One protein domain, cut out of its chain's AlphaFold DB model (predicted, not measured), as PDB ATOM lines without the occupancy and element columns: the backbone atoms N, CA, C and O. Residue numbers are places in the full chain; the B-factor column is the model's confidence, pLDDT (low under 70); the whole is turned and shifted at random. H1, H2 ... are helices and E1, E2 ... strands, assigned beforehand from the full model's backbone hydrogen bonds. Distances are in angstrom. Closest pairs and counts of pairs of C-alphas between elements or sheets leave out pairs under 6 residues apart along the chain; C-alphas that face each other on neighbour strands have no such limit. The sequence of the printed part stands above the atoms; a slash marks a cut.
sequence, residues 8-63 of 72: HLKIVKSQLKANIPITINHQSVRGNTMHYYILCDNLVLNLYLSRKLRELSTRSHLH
ATOM      1  N   HIS A   8      -0.953 141.850 223.057       95.44
ATOM      2  CA  HIS A   8      -1.449 140.594 223.592       95.44
ATOM      3  C   HIS A   8      -2.949 140.542 223.336       95.44
ATOM      4  O   HIS A   8      -3.703 141.372 223.846       95.44
ATOM      5  N   LEU A   9      -3.361 139.597 222.505       95.31
ATOM      6  CA  LEU A   9      -4.740 139.386 222.115       95.31
ATOM      7  C   LEU A   9      -5.302 138.157 222.834       95.31
ATOM      8  O   LEU A   9      -4.599 137.162 223.046       95.31
ATOM      9  N   LYS A  10      -6.585 138.230 223.188       96.31
ATOM     10  CA  LYS A  10      -7.339 137.148 223.825       96.31
ATOM     11  C   LYS A  10      -8.458 136.709 222.888       96.31
ATOM     12  O   LYS A  10      -9.208 137.563 222.431       96.31
ATOM     13  N   ILE A  11      -8.565 135.401 222.656       96.00
ATOM     14  CA  ILE A  11      -9.554 134.753 221.779       96.00
ATOM     15  C   ILE A  11      -9.534 135.386 220.379       96.00
ATOM     16  O   ILE A  11     -10.345 136.239 220.029       96.00
ATOM     17  N   VAL A  12      -8.562 134.972 219.574       94.38
ATOM     18  CA  VAL A  12      -8.318 135.508 218.233       94.38
ATOM     19  C   VAL A  12      -8.632 134.459 217.194       94.38
ATOM     20  O   VAL A  12      -8.176 133.325 217.296       94.38
ATOM     21  N   LYS A  13      -9.342 134.862 216.145       94.88
ATOM     22  CA  LYS A  13      -9.417 134.090 214.910       94.88
ATOM     23  C   LYS A  13      -8.301 134.568 213.983       94.88
ATOM     24  O   LYS A  13      -8.363 135.679 213.467       94.88
ATOM     25  N   SER A  14      -7.262 133.757 213.827       92.44
ATOM     26  CA  SER A  14      -6.092 134.069 213.006       92.44
ATOM     27  C   SER A  14      -6.167 133.325 211.679       92.44
ATOM     28  O   SER A  14      -6.530 132.152 211.643       92.44
ATOM     29  N   GLN A  15      -5.811 133.995 210.587       93.12
ATOM     30  CA  GLN A  15      -5.775 133.403 209.256       93.12
ATOM     31  C   GLN A  15      -4.497 133.843 208.545       93.12
ATOM     32  O   GLN A  15      -4.271 135.029 208.315       93.12
ATOM     33  N   LEU A  16      -3.663 132.871 208.179       87.94
ATOM     34  CA  LEU A  16      -2.570 133.093 207.237       87.94
ATOM     35  C   LEU A  16      -3.137 133.119 205.815       87.94
ATOM     36  O   LEU A  16      -4.172 132.508 205.548       87.94
ATOM     37  N   LYS A  17      -2.467 133.830 204.905       89.00
ATOM     38  CA  LYS A  17      -2.912 133.996 203.515       89.00
ATOM     39  C   LYS A  17      -3.353 132.651 202.918       89.00
ATOM     40  O   LYS A  17      -2.566 131.714 202.884       89.00
ATOM     41  N   ALA A  18      -4.607 132.595 202.461       85.12
ATOM     42  CA  ALA A  18      -5.245 131.430 201.839       85.12
ATOM     43  C   ALA A  18      -5.368 130.153 202.704       85.12
ATOM     44  O   ALA A  18      -5.697 129.098 202.172       85.12
ATOM     45  N   ASN A  19      -5.180 130.239 204.025       90.94
ATOM     46  CA  ASN A  19      -5.395 129.117 204.944       90.94
ATOM     47  C   ASN A  19      -6.747 129.198 205.657       90.94
ATOM     48  O   ASN A  19      -7.409 130.236 205.662       90.94
ATOM     49  N   ILE A  20      -7.149 128.095 206.286       95.12
ATOM     50  CA  ILE A  20      -8.347 128.040 207.126       95.12
ATOM     51  C   ILE A  20      -8.096 128.874 208.395       95.12
ATOM     52  O   ILE A  20      -7.041 128.727 209.017       95.12
ATOM     53  N   PRO A  21      -9.034 129.750 208.800       95.56
ATOM     54  CA  PRO A  21      -8.900 130.490 210.044       95.56
ATOM     55  C   PRO A  21      -8.897 129.562 211.264       95.56
ATOM     56  O   PRO A  21      -9.781 128.716 211.402       95.56
ATOM     57  N   ILE A  22      -7.962 129.776 212.184       95.88
ATOM     58  CA  ILE A  22      -7.851 129.039 213.445       95.88
ATOM     59  C   ILE A  22      -8.176 129.941 214.633       95.88
ATOM     60  O   ILE A  22      -7.826 131.121 214.645       95.88
ATOM     61  N   THR A  23      -8.830 129.381 215.647       96.12
ATOM     62  CA  THR A  23      -9.093 130.085 216.907       96.12
ATOM     63  C   THR A  23      -7.950 129.836 217.884       96.12
ATOM     64  O   THR A  23      -7.590 128.693 218.148       96.12
ATOM     65  N   ILE A  24      -7.392 130.910 218.436       96.38
ATOM     66  CA  ILE A  24      -6.259 130.897 219.362       96.38
ATOM     67  C   ILE A  24      -6.676 131.626 220.642       96.38
ATOM     68  O   ILE A  24      -7.112 132.775 220.596       96.38
ATOM     69  N   ASN A  25      -6.519 130.988 221.804       95.88
ATOM     70  CA  ASN A  25      -6.931 131.582 223.083       95.88
ATOM     71  C   ASN A  25      -6.065 132.781 223.490       95.88
ATOM     72  O   ASN A  25      -6.594 133.788 223.964       95.88
ATOM     73  N   HIS A  26      -4.751 132.688 223.282       96.06
ATOM     74  CA  HIS A  26      -3.792 133.739 223.611       96.06
ATOM     75  C   HIS A  26      -2.773 133.884 222.486       96.06
ATOM     76  O   HIS A  26      -2.093 132.920 222.140       96.06
ATOM     77  N   GLN A  27      -2.647 135.087 221.932       94.62
ATOM     78  CA  GLN A  27      -1.669 135.384 220.888       94.62
ATOM     79  C   GLN A  27      -0.931 136.675 221.230       94.62
ATOM     80  O   GLN A  27      -1.553 137.697 221.513       94.62
ATOM     81  N   SER A  28       0.399 136.632 221.191       94.12
ATOM     82  CA  SER A  28       1.238 137.827 221.260       94.12
ATOM     83  C   SER A  28       1.756 138.148 219.868       94.12
ATOM     84  O   SER A  28       2.240 137.260 219.165       94.12
ATOM     85  N   VAL A  29       1.649 139.406 219.465       94.00
ATOM     86  CA  VAL A  29       2.196 139.890 218.201       94.00
ATOM     87  C   VAL A  29       3.118 141.064 218.496       94.00
ATOM     88  O   VAL A  29       2.735 142.020 219.176       94.00
ATOM     89  N   ARG A  30       4.350 140.968 217.990       93.69
ATOM     90  CA  ARG A  30       5.362 142.010 218.137       93.69
ATOM     91  C   ARG A  30       4.989 143.205 217.266       93.69
ATOM     92  O   ARG A  30       4.611 143.051 216.110       93.69
ATOM     93  N   GLY A  31       5.115 144.404 217.805       93.12
ATOM     94  CA  GLY A  31       4.615 145.598 217.134       93.12
ATOM     95  C   GLY A  31       5.383 146.025 215.882       93.12
ATOM     96  O   GLY A  31       4.845 146.755 215.056       93.12
ATOM     97  N   ASN A  32       6.614 145.542 215.696       94.38
ATOM     98  CA  ASN A  32       7.415 145.847 214.509       94.38
ATOM     99  C   ASN A  32       6.938 145.120 213.240       94.38
ATOM    100  O   ASN A  32       7.265 145.568 212.147       94.38
ATOM    101  N   THR A  33       6.182 144.024 213.363       92.38
ATOM    102  CA  THR A  33       5.612 143.291 212.218       92.38
ATOM    103  C   THR A  33       4.188 143.738 211.881       92.38
ATOM    104  O   THR A  33       3.582 143.220 210.945       92.38
ATOM    105  N   MET A  34       3.623 144.687 212.634       93.44
ATOM    106  CA  MET A  34       2.269 145.188 212.408       93.44
ATOM    107  C   MET A  34       2.260 146.379 211.447       93.44
ATOM    108  O   MET A  34       2.861 147.417 211.724       93.44
ATOM    109  N   HIS A  35       1.510 146.250 210.350       91.62
ATOM    110  CA  HIS A  35       1.406 147.283 209.313       91.62
ATOM    111  C   HIS A  35       0.124 148.115 209.416       91.62
ATOM    112  O   HIS A  35       0.154 149.321 209.190       91.62
ATOM    113  N   TYR A  36      -0.996 147.486 209.768       92.81
ATOM    114  CA  TYR A  36      -2.305 148.131 209.811       92.81
ATOM    115  C   TYR A  36      -3.134 147.625 210.990       92.81
ATOM    116  O   TYR A  36      -3.008 146.477 211.416       92.81
ATOM    117  N   TYR A  37      -4.006 148.502 211.484       90.06
ATOM    118  CA  TYR A  37      -5.051 148.171 212.444       90.06
ATOM    119  C   TYR A  37      -6.399 148.455 211.806       90.06
ATOM    120  O   TYR A  37      -6.592 149.511 211.207       90.06
ATOM    121  N   ILE A  38      -7.328 147.526 211.979       91.31
ATOM    122  CA  ILE A  38      -8.735 147.750 211.676       91.31
ATOM    123  C   ILE A  38      -9.394 148.082 213.009       91.31
ATOM    124  O   ILE A  38      -9.345 147.284 213.946       91.31
ATOM    125  N   LEU A  39      -9.923 149.293 213.114       89.69
ATOM    126  CA  LEU A  39     -10.589 149.791 214.314       89.69
ATOM    127  C   LEU A  39     -12.101 149.667 214.124       89.69
ATOM    128  O   LEU A  39     -12.579 149.655 212.995       89.69
ATOM    129  N   CYS A  40     -12.851 149.578 215.222       89.69
ATOM    130  CA  CYS A  40     -14.309 149.605 215.142       89.69
ATOM    131  C   CYS A  40     -14.800 150.948 214.585       89.69
ATOM    132  O   CYS A  40     -14.297 152.000 214.985       89.69
ATOM    133  N   ASP A  41     -15.856 150.905 213.774       85.88
ATOM    134  CA  ASP A  41     -16.431 152.081 213.102       85.88
ATOM    135  C   ASP A  41     -16.909 153.166 214.079       85.88
ATOM    136  O   ASP A  41     -16.858 154.358 213.789       85.88
ATOM    137  N   ASN A  42     -17.303 152.765 215.290       87.19
ATOM    138  CA  ASN A  42     -17.782 153.677 216.331       87.19
ATOM    139  C   ASN A  42     -16.656 154.442 217.048       87.19
ATOM    140  O   ASN A  42     -16.921 155.221 217.970       87.19
ATOM    141  N   LEU A  43     -15.389 154.214 216.694       86.50
ATOM    142  CA  LEU A  43     -14.274 154.903 217.326       86.50
ATOM    143  C   LEU A  43     -14.075 156.293 216.710       86.50
ATOM    144  O   LEU A  43     -13.436 156.457 215.674       86.50
ATOM    145  N   VAL A  44     -14.537 157.327 217.416       89.81
ATOM    146  CA  VAL A  44     -14.237 158.724 217.066       89.81
ATOM    147  C   VAL A  44     -12.779 159.039 217.413       89.81
ATOM    148  O   VAL A  44     -12.456 159.465 218.528       89.81
ATOM    149  N   LEU A  45     -11.886 158.824 216.443       84.88
ATOM    150  CA  LEU A  45     -10.436 158.903 216.636       84.88
ATOM    151  C   LEU A  45      -9.981 160.268 217.176       84.88
ATOM    152  O   LEU A  45      -9.197 160.324 218.118       84.88
ATOM    153  N   ASN A  46     -10.520 161.366 216.638       82.69
ATOM    154  CA  ASN A  46     -10.142 162.718 217.053       82.69
ATOM    155  C   ASN A  46     -10.424 162.964 218.550       82.69
ATOM    156  O   ASN A  46      -9.549 163.397 219.305       82.69
ATOM    157  N   LEU A  47     -11.626 162.607 219.015       88.06
ATOM    158  CA  LEU A  47     -11.997 162.759 220.421       88.06
ATOM    159  C   LEU A  47     -11.122 161.888 221.329       88.06
ATOM    160  O   LEU A  47     -10.684 162.343 222.390       88.06
ATOM    161  N   TYR A  48     -10.858 160.649 220.911       86.06
ATOM    162  CA  TYR A  48     -10.025 159.716 221.662       86.06
ATOM    163  C   TYR A  48      -8.590 160.238 221.824       86.06
ATOM    164  O   TYR A  48      -8.088 160.324 222.949       86.06
ATOM    165  N   LEU A  49      -7.958 160.665 220.727       85.44
ATOM    166  CA  LEU A  49      -6.597 161.209 220.735       85.44
ATOM    167  C   LEU A  49      -6.510 162.492 221.568       85.44
ATOM    168  O   LEU A  49      -5.650 162.604 222.442       85.44
ATOM    169  N   SER A  50      -7.453 163.417 221.383       84.75
ATOM    170  CA  SER A  50      -7.501 164.684 222.123       84.75
ATOM    171  C   SER A  50      -7.666 164.492 223.634       84.75
ATOM    172  O   SER A  50      -7.152 165.272 224.438       84.75
ATOM    173  N   ARG A  51      -8.405 163.465 224.065       85.12
ATOM    174  CA  ARG A  51      -8.510 163.109 225.489       85.12
ATOM    175  C   ARG A  51      -7.212 162.502 226.010       85.12
ATOM    176  O   ARG A  51      -6.757 162.896 227.082       85.12
ATOM    177  N   LYS A  52      -6.594 161.595 225.247       83.19
ATOM    178  CA  LYS A  52      -5.360 160.925 225.672       83.19
ATOM    179  C   LYS A  52      -4.183 161.892 225.795       83.19
ATOM    180  O   LYS A  52      -3.445 161.826 226.772       83.19
ATOM    181  N   LEU A  53      -4.050 162.827 224.858       82.31
ATOM    182  CA  LEU A  53      -3.020 163.866 224.908       82.31
ATOM    183  C   LEU A  53      -3.203 164.804 226.107       82.31
ATOM    184  O   LEU A  53      -2.225 165.143 226.771       82.31
ATOM    185  N   ARG A  54      -4.449 165.161 226.452       81.06
ATOM    186  CA  ARG A  54      -4.732 165.946 227.663       81.06
ATOM    187  C   ARG A  54      -4.329 165.215 228.939       81.06
ATOM    188  O   ARG A  54      -3.689 165.831 229.778       81.06
ATOM    189  N   GLU A  55      -4.635 163.922 229.056       80.62
ATOM    190  CA  GLU A  55      -4.231 163.095 230.206       80.62
ATOM    191  C   GLU A  55      -2.703 163.054 230.379       80.62
ATOM    192  O   GLU A  55      -2.188 163.121 231.495       80.62
ATOM    193  N   LEU A  56      -1.962 162.966 229.272       75.25
ATOM    194  CA  LEU A  56      -0.500 162.988 229.299       75.25
ATOM    195  C   LEU A  56       0.040 164.367 229.710       75.25
ATOM    196  O   LEU A  56       0.991 164.431 230.487       75.25
ATOM    197  N   SER A  57      -0.604 165.454 229.272       70.69
ATOM    198  CA  SER A  57      -0.257 166.823 229.678       70.69
ATOM    199  C   SER A  57      -0.540 167.102 231.159       70.69
ATOM    200  O   SER A  57       0.216 167.833 231.799       70.69
ATOM    201  N   THR A  58      -1.616 166.564 231.739       63.06
ATOM    202  CA  THR A  58      -1.878 166.717 233.182       63.06
ATOM    203  C   THR A  58      -0.901 165.899 234.016       63.06
ATOM    204  O   THR A  58      -0.438 166.375 235.051       63.06
ATOM    205  N   ARG A  59      -0.522 164.701 233.551       59.25
ATOM    206  CA  ARG A  59       0.504 163.883 234.218       59.25
ATOM    207  C   ARG A  59       1.895 164.521 234.166       59.25
ATOM    208  O   ARG A  59       2.617 164.425 235.151       59.25
ATOM    209  N   SER A  60       2.256 165.207 233.079       58.59
ATOM    210  CA  SER A  60       3.540 165.922 232.996       58.59
ATOM    211  C   SER A  60       3.602 167.168 233.889       58.59
ATOM    212  O   SER A  60       4.677 167.518 234.358       58.59
ATOM    213  N   HIS A  61       2.469 167.816 234.196       54.00
ATOM    214  CA  HIS A  61       2.431 168.935 235.153       54.00
ATOM    215  C   HIS A  61       2.602 168.489 236.615       54.00
ATOM    216  O   HIS A  61       3.065 169.271 237.440       54.00
ATOM    217  N   LEU A  62       2.272 167.234 236.939       54.84
ATOM    218  CA  LEU A  62       2.438 166.657 238.280       54.84
ATOM    219  C   LEU A  62       3.883 166.217 238.583       54.84
ATOM    220  O   LEU A  62       4.183 165.876 239.724       54.84
ATOM    221  N   HIS A  63       4.778 166.214 237.593       47.84
ATOM    222  CA  HIS A  63       6.211 165.943 237.753       47.84
ATOM    223  C   HIS A  63       7.018 166.999 236.985       47.84
ATOM    224  O   HIS A  63       7.328 166.814 235.818       47.84
TER     225      HIS A  63
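What this domain is: This is residues 8 to 63 of the 72 residues of the protein "Small nuclear ribonucleoprotein sm d1" of Phtheirospermum japonicum (UniProt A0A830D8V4). A two-stranded hairpin, E1 and E2, makes one end of an elongated model, and a lone helix, H1, makes the other. A long link joins them, and residues 31 to 63 stand free. The 56 printed residues run E1, E2, H1, antiparallel in the sheet, mixed in class. The whole is extended, radius of gyration of the C-alphas 16.9 A, spanning 50 by 26 by 20 A.

How they stand to each other: E1, residues 8 to 14, and E2, residues 22 to 29, form an antiparallel hairpin at 143 degrees. N 11 and O 25 are 2.9 A apart, within hydrogen-bond range. E2 bends by 94 degrees at residue 25. H1, residues 45 to 61, is apart from E1; every O i to N i+4 pair in H1 is within hydrogen-bond range.

Where its parts are: E1 measures 13.3 A from C-alpha 8 at (-1.449, 140.594, 223.592), E2 15.5 A, and H1 24.7 A to C-alpha 61 at (2.431, 168.935, 235.153).

The domain as a whole: The farthest C-alphas, of Ala 18 and Leu 62, are 51.3 A apart. The printed part has no cut. Residues 58 to 63 have pLDDT under 70.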